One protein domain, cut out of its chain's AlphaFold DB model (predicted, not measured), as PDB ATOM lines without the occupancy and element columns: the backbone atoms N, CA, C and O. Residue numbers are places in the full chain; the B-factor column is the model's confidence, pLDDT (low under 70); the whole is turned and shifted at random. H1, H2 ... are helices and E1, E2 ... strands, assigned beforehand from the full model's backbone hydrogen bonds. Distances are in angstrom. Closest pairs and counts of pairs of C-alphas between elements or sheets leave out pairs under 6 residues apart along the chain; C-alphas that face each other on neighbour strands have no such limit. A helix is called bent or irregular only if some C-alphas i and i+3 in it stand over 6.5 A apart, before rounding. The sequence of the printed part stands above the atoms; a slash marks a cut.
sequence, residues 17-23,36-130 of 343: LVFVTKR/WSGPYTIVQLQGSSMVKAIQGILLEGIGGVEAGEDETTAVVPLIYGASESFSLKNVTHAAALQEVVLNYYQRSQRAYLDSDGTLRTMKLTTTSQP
ATOM      1  N   LEU A  17     -46.071 -27.458 -20.410       86.81
ATOM      2  CA  LEU A  17     -46.313 -26.392 -21.366       86.81
ATOM      3  C   LEU A  17     -47.741 -26.473 -21.870       86.81
ATOM      4  O   LEU A  17     -48.192 -27.512 -22.350       86.81
ATOM      5  N   VAL A  18     -48.437 -25.348 -21.815       87.44
ATOM      6  CA  VAL A  18     -49.840 -25.263 -22.195       87.44
ATOM      7  C   VAL A  18     -50.128 -24.032 -23.039       87.44
ATOM      8  O   VAL A  18     -49.447 -23.009 -22.963       87.44
ATOM      9  N   PHE A  19     -51.175 -24.124 -23.846       85.38
ATOM     10  CA  PHE A  19     -51.832 -22.975 -24.449       85.38
ATOM     11  C   PHE A  19     -53.129 -22.688 -23.696       85.38
ATOM     12  O   PHE A  19     -53.818 -23.614 -23.276       85.38
ATOM     13  N   VAL A  20     -53.465 -21.412 -23.535       84.88
ATOM     14  CA  VAL A  20     -54.628 -20.964 -22.761       84.88
ATOM     15  C   VAL A  20     -55.534 -20.053 -23.582       84.88
ATOM     16  O   VAL A  20     -55.063 -19.312 -24.449       84.88
ATOM     17  N   THR A  21     -56.834 -20.066 -23.298       83.31
ATOM     18  CA  THR A  21     -57.819 -19.137 -23.879       83.31
ATOM     19  C   THR A  21     -58.399 -18.214 -22.801       83.31
ATOM     20  O   THR A  21     -58.804 -18.668 -21.733       83.31
ATOM     21  N   LYS A  22     -58.431 -16.899 -23.068       67.44
ATOM     22  CA  LYS A  22     -58.829 -15.851 -22.099       67.44
ATOM     23  C   LYS A  22     -60.323 -15.470 -22.126       67.44
ATOM     24  O   LYS A  22     -60.693 -14.456 -21.543       67.44
ATOM     25  N   ARG A  23     -61.208 -16.215 -22.801       59.41
ATOM     26  CA  ARG A  23     -62.635 -15.824 -22.875       59.41
ATOM     27  C   ARG A  23     -63.401 -16.144 -21.580       59.41
ATOM     28  O   ARG A  23     -63.374 -17.277 -21.105       59.41
ATOM     29  N   TRP A  36     -56.177 -19.426 -29.003       72.44
ATOM     30  CA  TRP A  36     -55.235 -19.993 -28.049       72.44
ATOM     31  C   TRP A  36     -53.992 -19.106 -27.970       72.44
ATOM     32  O   TRP A  36     -53.421 -18.725 -28.990       72.44
ATOM     33  N   SER A  37     -53.583 -18.778 -26.751       74.56
ATOM     34  CA  SER A  37     -52.426 -17.940 -26.438       74.56
ATOM     35  C   SER A  37     -51.393 -18.744 -25.654       74.56
ATOM     36  O   SER A  37     -51.748 -19.636 -24.886       74.56
ATOM     37  N   GLY A  38     -50.106 -18.475 -25.863       74.25
ATOM     38  CA  GLY A  38     -49.031 -19.177 -25.163       74.25
ATOM     39  C   GLY A  38     -47.722 -19.222 -25.949       74.25
ATOM     40  O   GLY A  38     -47.580 -18.486 -26.926       74.25
ATOM     41  N   PRO A  39     -46.770 -20.078 -25.538       81.25
ATOM     42  CA  PRO A  39     -46.894 -21.076 -24.476       81.25
ATOM     43  C   PRO A  39     -46.861 -20.451 -23.078       81.25
ATOM     44  O   PRO A  39     -46.185 -19.451 -22.835       81.25
ATOM     45  N   TYR A  40     -47.595 -21.070 -22.165       87.38
ATOM     46  CA  TYR A  40     -47.535 -20.853 -20.728       87.38
ATOM     47  C   TYR A  40     -46.931 -22.091 -20.066       87.38
ATOM     48  O   TYR A  40     -47.032 -23.188 -20.611       87.38
ATOM     49  N   THR A  41     -46.337 -21.924 -18.888       87.75
ATOM     50  CA  THR A  41     -45.873 -23.032 -18.049       87.75
ATOM     51  C   THR A  41     -46.708 -23.110 -16.781       87.75
ATOM     52  O   THR A  41     -46.899 -22.083 -16.126       87.75
ATOM     53  N   ILE A  42     -47.193 -24.301 -16.427       89.44
ATOM     54  CA  ILE A  42     -47.919 -24.535 -15.172       89.44
ATOM     55  C   ILE A  42     -46.954 -24.420 -13.991       89.44
ATOM     56  O   ILE A  42     -45.918 -25.081 -13.950       89.44
ATOM     57  N   VAL A  43     -47.314 -23.581 -13.020       89.38
ATOM     58  CA  VAL A  43     -46.502 -23.291 -11.828       89.38
ATOM     59  C   VAL A  43     -47.223 -23.594 -10.522       89.38
ATOM     60  O   VAL A  43     -46.590 -23.607  -9.477       89.38
ATOM     61  N   GLN A  44     -48.537 -23.818 -10.542       90.44
ATOM     62  CA  GLN A  44     -49.258 -24.307  -9.370       90.44
ATOM     63  C   GLN A  44     -50.498 -25.085  -9.801       90.44
ATOM     64  O   GLN A  44     -51.273 -24.610 -10.637       90.44
ATOM     65  N   LEU A  45     -50.709 -26.252  -9.200       89.00
ATOM     66  CA  LEU A  45     -51.917 -27.054  -9.359       89.00
ATOM     67  C   LEU A  45     -52.942 -26.601  -8.315       89.00
ATOM     68  O   LEU A  45     -52.674 -26.626  -7.117       89.00
ATOM     69  N   GLN A  46     -54.112 -26.133  -8.755       83.75
ATOM     70  CA  GLN A  46     -55.158 -25.623  -7.864       83.75
ATOM     71  C   GLN A  46     -56.362 -26.568  -7.884       83.75
ATOM     72  O   GLN A  46     -57.372 -26.332  -8.553       83.75
ATOM     73  N   GLY A  47     -56.241 -27.664  -7.134       78.69
ATOM     74  CA  GLY A  47     -57.240 -28.730  -7.118       78.69
ATOM     75  C   GLY A  47     -57.370 -29.418  -8.481       78.69
ATOM     76  O   GLY A  47     -56.419 -29.479  -9.253       78.69
ATOM     77  N   SER A  48     -58.560 -29.941  -8.780       76.00
ATOM     78  CA  SER A  48     -58.820 -30.747  -9.984       76.00
ATOM     79  C   SER A  48     -59.362 -29.964 -11.183       76.00
ATOM     80  O   SER A  48     -59.682 -30.563 -12.203       76.00
ATOM     81  N   SER A  49     -59.531 -28.643 -11.073       78.00
ATOM     82  CA  SER A  49     -60.247 -27.844 -12.086       78.00
ATOM     83  C   SER A  49     -59.518 -26.582 -12.540       78.00
ATOM     84  O   SER A  49     -59.914 -25.977 -13.542       78.00
ATOM     85  N   MET A  50     -58.456 -26.188 -11.832       86.75
ATOM     86  CA  MET A  50     -57.751 -24.928 -12.039       86.75
ATOM     87  C   MET A  50     -56.239 -25.130 -11.960       86.75
ATOM     88  O   MET A  50     -55.732 -25.970 -11.218       86.75
ATOM     89  N   VAL A  51     -55.509 -24.304 -12.700       89.31
ATOM     90  CA  VAL A  51     -54.047 -24.234 -12.658       89.31
ATOM     91  C   VAL A  51     -53.613 -22.779 -12.678       89.31
ATOM     92  O   VAL A  51     -54.259 -21.947 -13.316       89.31
ATOM     93  N   LYS A  52     -52.505 -22.455 -12.013       90.12
ATOM     94  CA  LYS A  52     -51.794 -21.202 -12.277       90.12
ATOM     95  C   LYS A  52     -50.682 -21.442 -13.269       90.12
ATOM     96  O   LYS A  52     -49.915 -22.395 -13.131       90.12
ATOM     97  N   ALA A  53     -50.563 -20.533 -14.223       88.62
ATOM     98  CA  ALA A  53     -49.537 -20.592 -15.241       88.62
ATOM     99  C   ALA A  53     -48.870 -19.228 -15.453       88.62
ATOM    100  O   ALA A  53     -49.497 -18.178 -15.304       88.62
ATOM    101  N   ILE A  54     -47.587 -19.249 -15.809       85.38
ATOM    102  CA  ILE A  54     -46.798 -18.066 -16.180       85.38
ATOM    103  C   ILE A  54     -46.529 -18.102 -17.679       85.38
ATOM    104  O   ILE A  54     -46.292 -19.164 -18.251       85.38
ATOM    105  N   GLN A  55     -46.550 -16.940 -18.329       82.38
ATOM    106  CA  GLN A  55     -46.290 -16.848 -19.761       82.38
ATOM    107  C   GLN A  55     -44.809 -17.110 -20.091       82.38
ATOM    108  O   GLN A  55     -43.899 -16.405 -19.645       82.38
ATOM    109  N   GLY A  56     -44.559 -18.089 -20.959       78.31
ATOM    110  CA  GLY A  56     -43.227 -18.546 -21.343       78.31
ATOM    111  C   GLY A  56     -42.974 -20.007 -20.980       78.31
ATOM    112  O   GLY A  56     -43.874 -20.719 -20.542       78.31
ATOM    113  N   ILE A  57     -41.732 -20.440 -21.201       80.62
ATOM    114  CA  ILE A  57     -41.250 -21.810 -20.982       80.62
ATOM    115  C   ILE A  57     -40.335 -21.796 -19.753       80.62
ATOM    116  O   ILE A  57     -39.253 -21.201 -19.801       80.62
ATOM    117  N   LEU A  58     -40.766 -22.437 -18.670       74.88
ATOM    118  CA  LEU A  58     -39.968 -22.670 -17.468       74.88
ATOM    119  C   LEU A  58     -39.592 -24.150 -17.395       74.88
ATOM    120  O   LEU A  58     -40.357 -25.015 -17.808       74.88
ATOM    121  N   LEU A  59     -38.388 -24.423 -16.905       73.00
ATOM    122  CA  LEU A  59     -37.855 -25.770 -16.751       73.00
ATOM    123  C   LEU A  59     -37.346 -25.910 -15.321       73.00
ATOM    124  O   LEU A  59     -36.682 -25.002 -14.817       73.00
ATOM    125  N   GLU A  60     -37.649 -27.042 -14.707       74.12
ATOM    126  CA  GLU A  60     -37.213 -27.375 -13.355       74.12
ATOM    127  C   GLU A  60     -35.678 -27.393 -13.233       74.12
ATOM    128  O   GLU A  60     -34.966 -27.845 -14.134       74.12
ATOM    129  N   GLY A  61     -35.162 -26.860 -12.126       61.16
ATOM    130  CA  GLY A  61     -33.741 -26.703 -11.817       61.16
ATOM    131  C   GLY A  61     -33.032 -25.583 -12.588       61.16
ATOM    132  O   GLY A  61     -31.825 -25.396 -12.425       61.16
ATOM    133  N   ILE A  62     -33.728 -24.828 -13.449       59.44
ATOM    134  CA  ILE A  62     -33.100 -23.824 -14.323       59.44
ATOM    135  C   ILE A  62     -33.550 -22.414 -13.975       59.44
ATOM    136  O   ILE A  62     -34.733 -22.085 -13.980       59.44
ATOM    137  N   GLY A  63     -32.569 -21.526 -13.794       55.84
ATOM    138  CA  GLY A  63     -32.832 -20.115 -13.530       55.84
ATOM    139  C   GLY A  63     -33.596 -19.904 -12.224       55.84
ATOM    140  O   GLY A  63     -34.432 -19.005 -12.180       55.84
ATOM    141  N   GLY A  64     -33.315 -20.747 -11.222       60.72
ATOM    142  CA  GLY A  64     -33.895 -20.701  -9.879       60.72
ATOM    143  C   GLY A  64     -35.333 -21.203  -9.788       60.72
ATOM    144  O   GLY A  64     -36.023 -20.825  -8.851       60.72
ATOM    145  N   VAL A  65     -35.801 -21.968 -10.781       67.00
ATOM    146  CA  VAL A  65     -37.144 -22.550 -10.791       67.00
ATOM    147  C   VAL A  65     -37.078 -23.983 -10.293       67.00
ATOM    148  O   VAL A  65     -36.443 -24.808 -10.938       67.00
ATOM    149  N   GLU A  66     -37.741 -24.293  -9.187       72.75
ATOM    150  CA  GLU A  66     -37.727 -25.630  -8.575       72.75
ATOM    151  C   GLU A  66     -39.139 -26.026  -8.135       72.75
ATOM    152  O   GLU A  66     -39.991 -25.158  -7.917       72.75
ATOM    153  N   ALA A  67     -39.414 -27.329  -8.050       80.88
ATOM    154  CA  ALA A  67     -40.628 -27.803  -7.399       80.88
ATOM    155  C   ALA A  67     -40.561 -27.457  -5.903       80.88
ATOM    156  O   ALA A  67     -39.526 -27.624  -5.260       80.88
ATOM    157  N   GLY A  68     -41.656 -26.931  -5.367       79.50
ATOM    158  CA  GLY A  68     -41.825 -26.729  -3.937       79.50
ATOM    159  C   GLY A  68     -41.925 -28.062  -3.202       79.50
ATOM    160  O   GLY A  68     -42.161 -29.111  -3.801       79.50
ATOM    161  N   GLU A  69     -41.781 -28.013  -1.880       79.81
ATOM    162  CA  GLU A  69     -41.867 -29.195  -1.008       79.81
ATOM    163  C   GLU A  69     -43.227 -29.912  -1.093       79.81
ATOM    164  O   GLU A  69     -43.337 -31.086  -0.749       79.81
ATOM    165  N   ASP A  70     -44.262 -29.211  -1.558       81.75
ATOM    166  CA  ASP A  70     -45.623 -29.709  -1.741       81.75
ATOM    167  C   ASP A  70     -45.844 -30.442  -3.076       81.75
ATOM    168  O   ASP A  70     -46.964 -30.889  -3.325       81.75
ATOM    169  N   GLU A  71     -44.830 -30.510  -3.953       77.94
ATOM    170  CA  GLU A  71     -44.863 -31.066  -5.323       77.94
ATOM    171  C   GLU A  71     -46.010 -30.535  -6.211       77.94
ATOM    172  O   GLU A  71     -46.279 -31.037  -7.305       77.94
ATOM    173  N   THR A  72     -46.693 -29.488  -5.759       81.56
ATOM    174  CA  THR A  72     -47.903 -28.930  -6.377       81.56
ATOM    175  C   THR A  72     -47.763 -27.441  -6.649       81.56
ATOM    176  O   THR A  72     -48.539 -26.893  -7.437       81.56
ATOM    177  N   THR A  73     -46.733 -26.802  -6.092       85.50
ATOM    178  CA  THR A  73     -46.350 -25.419  -6.352       85.50
ATOM    179  C   THR A  73     -44.905 -25.362  -6.845       85.50
ATOM    180  O   THR A  73     -44.050 -26.098  -6.381       85.50
ATOM    181  N   ALA A  74     -44.605 -24.476  -7.791       82.50
ATOM    182  CA  ALA A  74     -43.249 -24.181  -8.232       82.50
ATOM    183  C   ALA A  74     -42.736 -22.897  -7.567       82.50
ATOM    184  O   ALA A  74     -43.426 -21.871  -7.542       82.50
ATOM    185  N   VAL A  75     -41.492 -22.925  -7.095       77.94
ATOM    186  CA  VAL A  75     -40.766 -21.742  -6.631       77.94
ATOM    187  C   VAL A  75     -40.237 -21.019  -7.863       77.94
ATOM    188  O   VAL A  75     -39.248 -21.432  -8.457       77.94
ATOM    189  N   VAL A  76     -40.927 -19.960  -8.296       71.00
ATOM    190  CA  VAL A  76     -40.560 -19.200  -9.501       71.00
ATOM    191  C   VAL A  76     -40.082 -17.794  -9.128       71.00
ATOM    192  O   VAL A  76     -40.829 -17.044  -8.496       71.00
ATOM    193  N   PRO A  77     -38.874 -17.380  -9.552       63.09
ATOM    194  CA  PRO A  77     -38.383 -16.025  -9.336       63.09
ATOM    195  C   PRO A  77     -39.295 -14.947  -9.937       63.09
ATOM    196  O   PRO A  77     -39.790 -15.083 -11.057       63.09
ATOM    197  N   LEU A  78     -39.427 -13.814  -9.238       61.03
ATOM    198  CA  LEU A  78     -40.326 -12.707  -9.609       61.03
ATOM    199  C   LEU A  78     -40.090 -12.161 -11.035       61.03
ATOM    200  O   LEU A  78     -41.001 -11.639 -11.674       61.03
ATOM    201  N   ILE A  79     -38.868 -12.311 -11.554       58.25
ATOM    202  CA  ILE A  79     -38.455 -11.875 -12.898       58.25
ATOM    203  C   ILE A  79     -39.210 -12.562 -14.047       58.25
ATOM    204  O   ILE A  79     -39.204 -12.043 -15.161       58.25
ATOM    205  N   TYR A  80     -39.846 -13.714 -13.809       60.50
ATOM    206  CA  TYR A  80     -40.609 -14.426 -14.839       60.50
ATOM    207  C   TYR A  80     -42.040 -13.892 -15.010       60.50
ATOM    208  O   TYR A  80     -42.713 -14.278 -15.964       60.50
ATOM    209  N   GLY A  81     -42.471 -12.956 -14.155       64.56
ATOM    210  CA  GLY A  81     -43.794 -12.335 -14.195       64.56
ATOM    211  C   GLY A  81     -44.786 -12.956 -13.209       64.56
ATOM    212  O   GLY A  81     -44.491 -13.939 -12.531       64.56
ATOM    213  N   ALA A  82     -45.969 -12.349 -13.107       72.31
ATOM    214  CA  ALA A  82     -47.040 -12.854 -12.254       72.31
ATOM    215  C   ALA A  82     -47.698 -14.094 -12.874       72.31
ATOM    216  O   ALA A  82     -47.846 -14.186 -14.093       72.31
ATOM    217  N   SER A  83     -48.115 -15.035 -12.027       82.50
ATOM    218  CA  SER A  83     -48.901 -16.187 -12.455       82.50
ATOM    219  C   SER A  83     -50.378 -15.819 -12.605       82.50
ATOM    220  O   SER A  83     -50.943 -15.087 -11.794       82.50
ATOM    221  N   GLU A  84     -51.005 -16.327 -13.664       86.38
ATOM    222  CA  GLU A  84     -52.431 -16.165 -13.946       86.38
ATOM    223  C   GLU A  84     -53.150 -17.503 -13.709       86.38
ATOM    224  O   GLU A  84     -52.616 -18.561 -14.046       86.38
ATOM    225  N   SER A  85     -54.352 -17.471 -13.125       88.06
ATOM    226  CA  SER A  85     -55.177 -18.668 -12.913       88.06
ATOM    227  C   SER A  85     -56.052 -18.954 -14.133       88.06
ATOM    228  O   SER A  85     -56.772 -18.077 -14.612       88.06
ATOM    229  N   PHE A  86     -56.052 -20.205 -14.585       84.81
ATOM    230  CA  PHE A  86     -56.860 -20.693 -15.698       84.81
ATOM    231  C   PHE A  86     -57.641 -21.939 -15.288       84.81
ATOM    232  O   PHE A  86     -57.133 -22.799 -14.571       84.81
ATOM    233  N   SER A  87     -58.876 -22.051 -15.777       84.62
ATOM    234  CA  SER A  87     -59.638 -23.296 -15.674       84.62
ATOM    235  C   SER A  87     -59.121 -24.310 -16.683       84.62
ATOM    236  O   SER A  87     -58.837 -23.932 -17.818       84.62
ATOM    237  N   LEU A  88     -59.065 -25.591 -16.311       83.31
ATOM    238  CA  LEU A  88     -58.600 -26.664 -17.198       83.31
ATOM    239  C   LEU A  88     -59.384 -26.743 -18.514       83.31
ATOM    240  O   LEU A  88     -58.797 -27.054 -19.544       83.31
ATOM    241  N   LYS A  89     -60.665 -26.342 -18.528       81.31
ATOM    242  CA  LYS A  89     -61.470 -26.233 -19.765       81.31
ATOM    243  C   LYS A  89     -60.884 -25.249 -20.791       81.31
ATOM    244  O   LYS A  89     -61.157 -25.350 -21.982       81.31
ATOM    245  N   ASN A  90     -60.092 -24.292 -20.313       82.50
ATOM    246  CA  ASN A  90     -59.466 -23.227 -21.086       82.50
ATOM    247  C   ASN A  90     -57.963 -23.459 -21.284       82.50
ATOM    248  O   ASN A  90     -57.254 -22.524 -21.662       82.50
ATOM    249  N   VAL A  91     -57.473 -24.670 -21.015       82.88
ATOM    250  CA  VAL A  91     -56.064 -25.053 -21.103       82.88
ATOM    251  C   VAL A  91     -55.941 -26.222 -22.077       82.88
ATOM    252  O   VAL A  91     -56.753 -27.140 -22.081       82.88
ATOM    253  N   THR A  92     -54.924 -26.202 -22.933       85.88
ATOM    254  CA  THR A  92     -54.586 -27.337 -23.795       85.88
ATOM    255  C   THR A  92     -53.107 -27.635 -23.693       85.88
ATOM    256  O   THR A  92     -52.271 -26.747 -23.876       85.88
ATOM    257  N   HIS A  93     -52.781 -28.894 -23.411       86.31
ATOM    258  CA  HIS A  93     -51.404 -29.348 -23.285       86.31
ATOM    259  C   HIS A  93     -50.653 -29.245 -24.612       86.31
ATOM    260  O   HIS A  93     -51.125 -29.674 -25.666       86.31
ATOM    261  N   ALA A  94     -49.453 -28.678 -24.552       83.75
ATOM    262  CA  ALA A  94     -48.550 -28.516 -25.679       83.75
ATOM    263  C   ALA A  94     -47.506 -29.648 -25.710       83.75
ATOM    264  O   ALA A  94     -46.309 -29.383 -25.832       83.75
ATOM    265  N   ALA A  95     -47.953 -30.907 -25.607       78.94
ATOM    266  CA  ALA A  95     -47.095 -32.092 -25.476       78.94
ATOM    267  C   ALA A  95     -45.950 -32.137 -26.500       78.94
ATOM    268  O   ALA A  95     -44.787 -32.318 -26.145       78.94
ATOM    269  N   ALA A  96     -46.266 -31.903 -27.777       75.44
ATOM    270  CA  ALA A  96     -45.278 -31.954 -28.851       75.44
ATOM    271  C   ALA A  96     -44.243 -30.818 -28.755       75.44
ATOM    272  O   ALA A  96     -43.087 -30.996 -29.129       75.44
ATOM    273  N   LEU A  97     -44.633 -29.643 -28.249       75.50
ATOM    274  CA  LEU A  97     -43.690 -28.552 -27.999       75.50
ATOM    275  C   LEU A  97     -42.796 -28.875 -26.797       75.50
ATOM    276  O   LEU A  97     -41.587 -28.664 -26.862       75.50
ATOM    277  N   GLN A  98     -43.383 -29.411 -25.727       79.75
ATOM    278  CA  GLN A  98     -42.666 -29.819 -24.521       79.75
ATOM    279  C   GLN A  98     -41.615 -30.888 -24.833       79.75
ATOM    280  O   GLN A  98     -40.465 -30.744 -24.428       79.75
ATOM    281  N   GLU A  99     -41.958 -31.893 -25.640       78.19
ATOM    282  CA  GLU A  99     -41.016 -32.918 -26.098       78.19
ATOM    283  C   GLU A  99     -39.846 -32.316 -26.891       78.19
ATOM    284  O   GLU A  99     -38.682 -32.631 -26.634       78.19
ATOM    285  N   VAL A 100     -40.131 -31.395 -27.819       77.06
ATOM    286  CA  VAL A 100     -39.094 -30.710 -28.607       77.06
ATOM    287  C   VAL A 100     -38.154 -29.915 -27.700       77.06
ATOM    288  O   VAL A 100     -36.934 -30.010 -27.847       77.06
ATOM    289  N   VAL A 101     -38.695 -29.157 -26.744       71.38
ATOM    290  CA  VAL A 101     -37.909 -28.355 -25.794       71.38
ATOM    291  C   VAL A 101     -37.034 -29.245 -24.908       71.38
ATOM    292  O   VAL A 101     -35.844 -28.967 -24.757       71.38
ATOM    293  N   LEU A 102     -37.585 -30.338 -24.373       72.19
ATOM    294  CA  LEU A 102     -36.837 -31.296 -23.556       72.19
ATOM    295  C   LEU A 102     -35.729 -31.995 -24.357       72.19
ATOM    296  O   LEU A 102     -34.631 -32.185 -23.840       72.19
ATOM    297  N   ASN A 103     -35.959 -32.314 -25.634       72.94
ATOM    298  CA  ASN A 103     -34.940 -32.904 -26.509       72.94
ATOM    299  C   ASN A 103     -33.767 -31.941 -26.748       72.94
ATOM    300  O   ASN A 103     -32.603 -32.343 -26.695       72.94
ATOM    301  N   TYR A 104     -34.047 -30.649 -26.953       69.19
ATOM    302  CA  TYR A 104     -32.987 -29.639 -27.000       69.19
ATOM    303  C   TYR A 104     -32.241 -29.557 -25.666       69.19
ATOM    304  O   TYR A 104     -31.006 -29.547 -25.660       69.19
ATOM    305  N   TYR A 105     -32.961 -29.588 -24.543       65.94
ATOM    306  CA  TYR A 105     -32.350 -29.525 -23.219       65.94
ATOM    307  C   TYR A 105     -31.406 -30.703 -22.946       65.94
ATOM    308  O   TYR A 105     -30.273 -30.492 -22.515       65.94
ATOM    309  N   GLN A 106     -31.805 -31.927 -23.303       63.84
ATOM    310  CA  GLN A 106     -30.958 -33.125 -23.211       63.84
ATOM    311  C   GLN A 106     -29.672 -33.017 -24.048       63.84
ATOM    312  O   GLN A 106     -28.664 -33.639 -23.725       63.84
ATOM    313  N   ARG A 107     -29.669 -32.183 -25.095       67.00
ATOM    314  CA  ARG A 107     -28.484 -31.862 -25.912       67.00
ATOM    315  C   ARG A 107     -27.684 -30.671 -25.365       67.00
ATOM    316  O   ARG A 107     -26.902 -30.071 -26.106       67.00
ATOM    317  N   SER A 108     -27.910 -30.294 -24.105       57.19
ATOM    318  CA  SER A 108     -27.358 -29.098 -23.452       57.19
ATOM    319  C   SER A 108     -27.660 -27.808 -24.225       57.19
ATOM    320  O   SER A 108     -26.841 -26.891 -24.286       57.19
ATOM    321  N   GLN A 109     -28.834 -27.732 -24.855       60.50
ATOM    322  CA  GLN A 109     -29.314 -26.556 -25.575       60.50
ATOM    323  C   GLN A 109     -30.645 -26.108 -24.977       60.50
ATOM    324  O   GLN A 109     -31.635 -26.825 -24.996       60.50
ATOM    325  N   ARG A 110     -30.703 -24.896 -24.441       58.31
ATOM    326  CA  ARG A 110     -31.952 -24.295 -23.986       58.31
ATOM    327  C   ARG A 110     -32.732 -23.804 -25.197       58.31
ATOM    328  O   ARG A 110     -32.170 -23.064 -25.997       58.31
ATOM    329  N   ALA A 111     -33.998 -24.176 -25.323       55.72
ATOM    330  CA  ALA A 111     -34.894 -23.627 -26.335       55.72
ATOM    331  C   ALA A 111     -35.832 -22.591 -25.695       55.72
ATOM    332  O   ALA A 111     -36.321 -22.801 -24.586       55.72
ATOM    333  N   TYR A 112     -36.065 -21.468 -26.366       58.75
ATOM    334  CA  TYR A 112     -37.005 -20.430 -25.951       58.75
ATOM    335  C   TYR A 112     -37.851 -19.994 -27.144       58.75
ATOM    336  O   TYR A 112     -37.373 -19.988 -28.278       58.75
ATOM    337  N   LEU A 113     -39.113 -19.659 -26.886       44.47
ATOM    338  CA  LEU A 113     -39.982 -19.058 -27.890       44.47
ATOM    339  C   LEU A 113     -39.833 -17.538 -27.814       44.47
ATOM    340  O   LEU A 113     -40.021 -16.949 -26.746       44.47
ATOM    341  N   ASP A 114     -39.448 -16.931 -28.926       46.62
ATOM    342  CA  ASP A 114     -39.316 -15.486 -29.071       46.62
ATOM    343  C   ASP A 114     -40.705 -14.839 -29.275       46.62
ATOM    344  O   ASP A 114     -41.703 -15.542 -29.464       46.62
ATOM    345  N   SER A 115     -40.823 -13.512 -29.170       42.25
ATOM    346  CA  SER A 115     -42.133 -12.822 -29.197       42.25
ATOM    347  C   SER A 115     -42.889 -12.941 -30.528       42.25
ATOM    348  O   SER A 115     -44.096 -12.718 -30.573       42.25
ATOM    349  N   ASP A 116     -42.194 -13.317 -31.597       42.75
ATOM    350  CA  ASP A 116     -42.730 -13.639 -32.923       42.75
ATOM    351  C   ASP A 116     -43.172 -15.113 -33.060       42.75
ATOM    352  O   ASP A 116     -43.667 -15.521 -34.111       42.75
ATOM    353  N   GLY A 117     -43.002 -15.924 -32.011       41.88
ATOM    354  CA  GLY A 117     -43.282 -17.359 -32.016       41.88
ATOM    355  C   GLY A 117     -42.135 -18.225 -32.544       41.88
ATOM    356  O   GLY A 117     -42.301 -19.443 -32.659       41.88
ATOM    357  N   THR A 118     -40.970 -17.645 -32.849       50.72
ATOM    358  CA  THR A 118     -39.809 -18.383 -33.354       50.72
ATOM    359  C   THR A 118     -39.098 -19.123 -32.220       50.72
ATOM    360  O   THR A 118     -38.722 -18.537 -31.204       50.72
ATOM    361  N   LEU A 119     -38.865 -20.427 -32.395       53.16
ATOM    362  CA  LEU A 119     -38.083 -21.231 -31.455       53.16
ATOM    363  C   LEU A 119     -36.586 -20.948 -31.651       53.16
ATOM    364  O   LEU A 119     -35.998 -21.342 -32.657       53.16
ATOM    365  N   ARG A 120     -35.954 -20.290 -30.681       57.09
ATOM    366  CA  ARG A 120     -34.507 -20.049 -30.652       57.09
ATOM    367  C   ARG A 120     -33.825 -20.974 -29.652       57.09
ATOM    368  O   ARG A 120     -34.411 -21.331 -28.634       57.09
ATOM    369  N   THR A 121     -32.575 -21.348 -29.921       57.19
ATOM    370  CA  THR A 121     -31.783 -22.214 -29.036       57.19
ATOM    371  C   THR A 121     -30.507 -21.530 -28.544       57.19
ATOM    372  O   THR A 121     -29.923 -20.693 -29.229       57.19
ATOM    373  N   MET A 122     -30.067 -21.865 -27.332       58.25
ATOM    374  CA  MET A 122     -28.850 -21.358 -26.694       58.25
ATOM    375  C   MET A 122     -28.097 -22.518 -26.041       58.25
ATOM    376  O   MET A 122     -28.686 -23.273 -25.275       58.25
ATOM    377  N   LYS A 123     -26.801 -22.681 -26.317       58.72
ATOM    378  CA  LYS A 123     -25.988 -23.729 -25.673       58.72
ATOM    379  C   LYS A 123     -25.766 -23.399 -24.195       58.72
ATOM    380  O   LYS A 123     -25.369 -22.283 -23.873       58.72
ATOM    381  N   LEU A 124     -26.009 -24.370 -23.321       53.78
ATOM    382  CA  LEU A 124     -25.768 -24.278 -21.884       53.78
ATOM    383  C   LEU A 124     -24.303 -24.630 -21.596       53.78
ATOM    384  O   LEU A 124     -23.828 -25.692 -21.993       53.78
ATOM    385  N   THR A 125     -23.590 -23.742 -20.906       54.12
ATOM    386  CA  THR A 125     -22.231 -23.986 -20.395       54.12
ATOM    387  C   THR A 125     -22.267 -24.041 -18.872       54.12
ATOM    388  O   THR A 125     -22.848 -23.168 -18.236       54.12
ATOM    389  N   THR A 126     -21.634 -25.049 -18.273       46.72
ATOM    390  CA  THR A 126     -21.684 -25.355 -16.827       46.72
ATOM    391  C   THR A 126     -21.143 -24.254 -15.909       46.72
ATOM    392  O   THR A 126     -21.429 -24.257 -14.719       46.72
ATOM    393  N   THR A 127     -20.410 -23.278 -16.438       50.47
ATOM    394  CA  THR A 127     -19.852 -22.142 -15.691       50.47
ATOM    395  C   THR A 127     -20.824 -20.976 -15.480       50.47
ATOM    396  O   THR A 127     -20.450 -19.995 -14.845       50.47
ATOM    397  N   SER A 128     -22.050 -21.037 -16.013       47.31
ATOM    398  CA  SER A 128     -22.880 -19.841 -16.216       47.31
ATOM    399  C   SER A 128     -24.240 -19.829 -15.500       47.31
ATOM    400  O   SER A 128     -25.021 -18.899 -15.700       47.31
ATOM    401  N   GLN A 129     -24.502 -20.808 -14.627       49.66
ATOM    402  CA  GLN A 129     -25.801 -21.014 -13.969       49.66
ATOM    403  C   GLN A 129     -26.391 -19.802 -13.205       49.66
ATOM    404  O   GLN A 129     -27.597 -19.587 -13.340       49.66
ATOM    405  N   PRO A 130     -25.631 -18.961 -12.467       49.03
ATOM    406  CA  PRO A 130     -26.236 -17.834 -11.742       49.03
ATOM    407  C   PRO A 130     -26.578 -16.615 -12.624       49.03
ATOM    408  O   PRO A 130     -27.353 -15.761 -12.206       49.03
TER     409      PRO A 130
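This is residues 17 to 23 and 36 to 130 of the 343 residues of an uncharacterized protein of Perkinsus olseni (UniProt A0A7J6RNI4). A five-stranded sheet, E4 E3 E2 E1 E5, is folded back on itself, E4 and E3 facing E1 and E5, with the bent strand E2 as hinge. From its edge strand E5 the helix H1 leads away to the hairpin of E6 and E7 at the other end, and the long loop of residues 56 to 83 leaves E3 and returns to E4. The printed part has 102 residues, under half in named elements, in the order E1 E2 E3 E4 E5 H1 E6 E7; both sheets are antiparallel and the class is mixed, helices and strands. It is compact, radius of gyration of the C-alphas 13.8 A, spanning 40 by 32 by 22 A.

E2, residues 37 to 46, measures 20.3 A and bends by 77 degrees at residue 43. The other strands of its sheet are E1, residues 17 to 20, from C-alpha 17 at (-46.313, -26.392, -21.366); E3, residues 50 to 55, 16.0 A; E4, residues 84 to 87; and E5, residues 91 to 93. H1 is residues 95 to 106, 16.3 A; E6 is 109 to 113; E7 is 119 to 123, ending at (-25.988, -23.729, -25.673).

In the strongly twisted sheet these backbone atoms are within hydrogen-bond range: N 52 and O 44 between E3 and E2 at 2.8 A, N 40 and O 18 between E2 and E1 at 2.8 A, N 86 and O 51 between E4 and E3 at 2.8 A, and N 19 and O 92 between E1 and E5 at 2.8 A. E2, E3 and E4 form a meander, each strand the antiparallel neighbour of the one before. H1 only grazes this sheet, with residues 95 to 101; the closest C-alphas of E1 and H1, Leu 17 and Gln 98, are 5.9 A apart. The closest C-alphas of H1 and E6, Val 101 and Ala 111, are 5.6 A apart. E6 and E7 are antiparallel at 153 degrees, N 110 and O 122 at 2.7 A. In H1 every O i to N i+4 pair is within hydrogen-bond range. E7 and E2 are apart.

The farthest C-alphas, of Arg 23 and Thr 127, are 43.8 A apart. Residues 24 to 35 are not printed; C-alphas 23 and 36 are 9.9 A apart. The link E3 to E4 is long. Mean pLDDT of the printed part is 71.8, and 39 residues are under 70, among them residues 104 to 130.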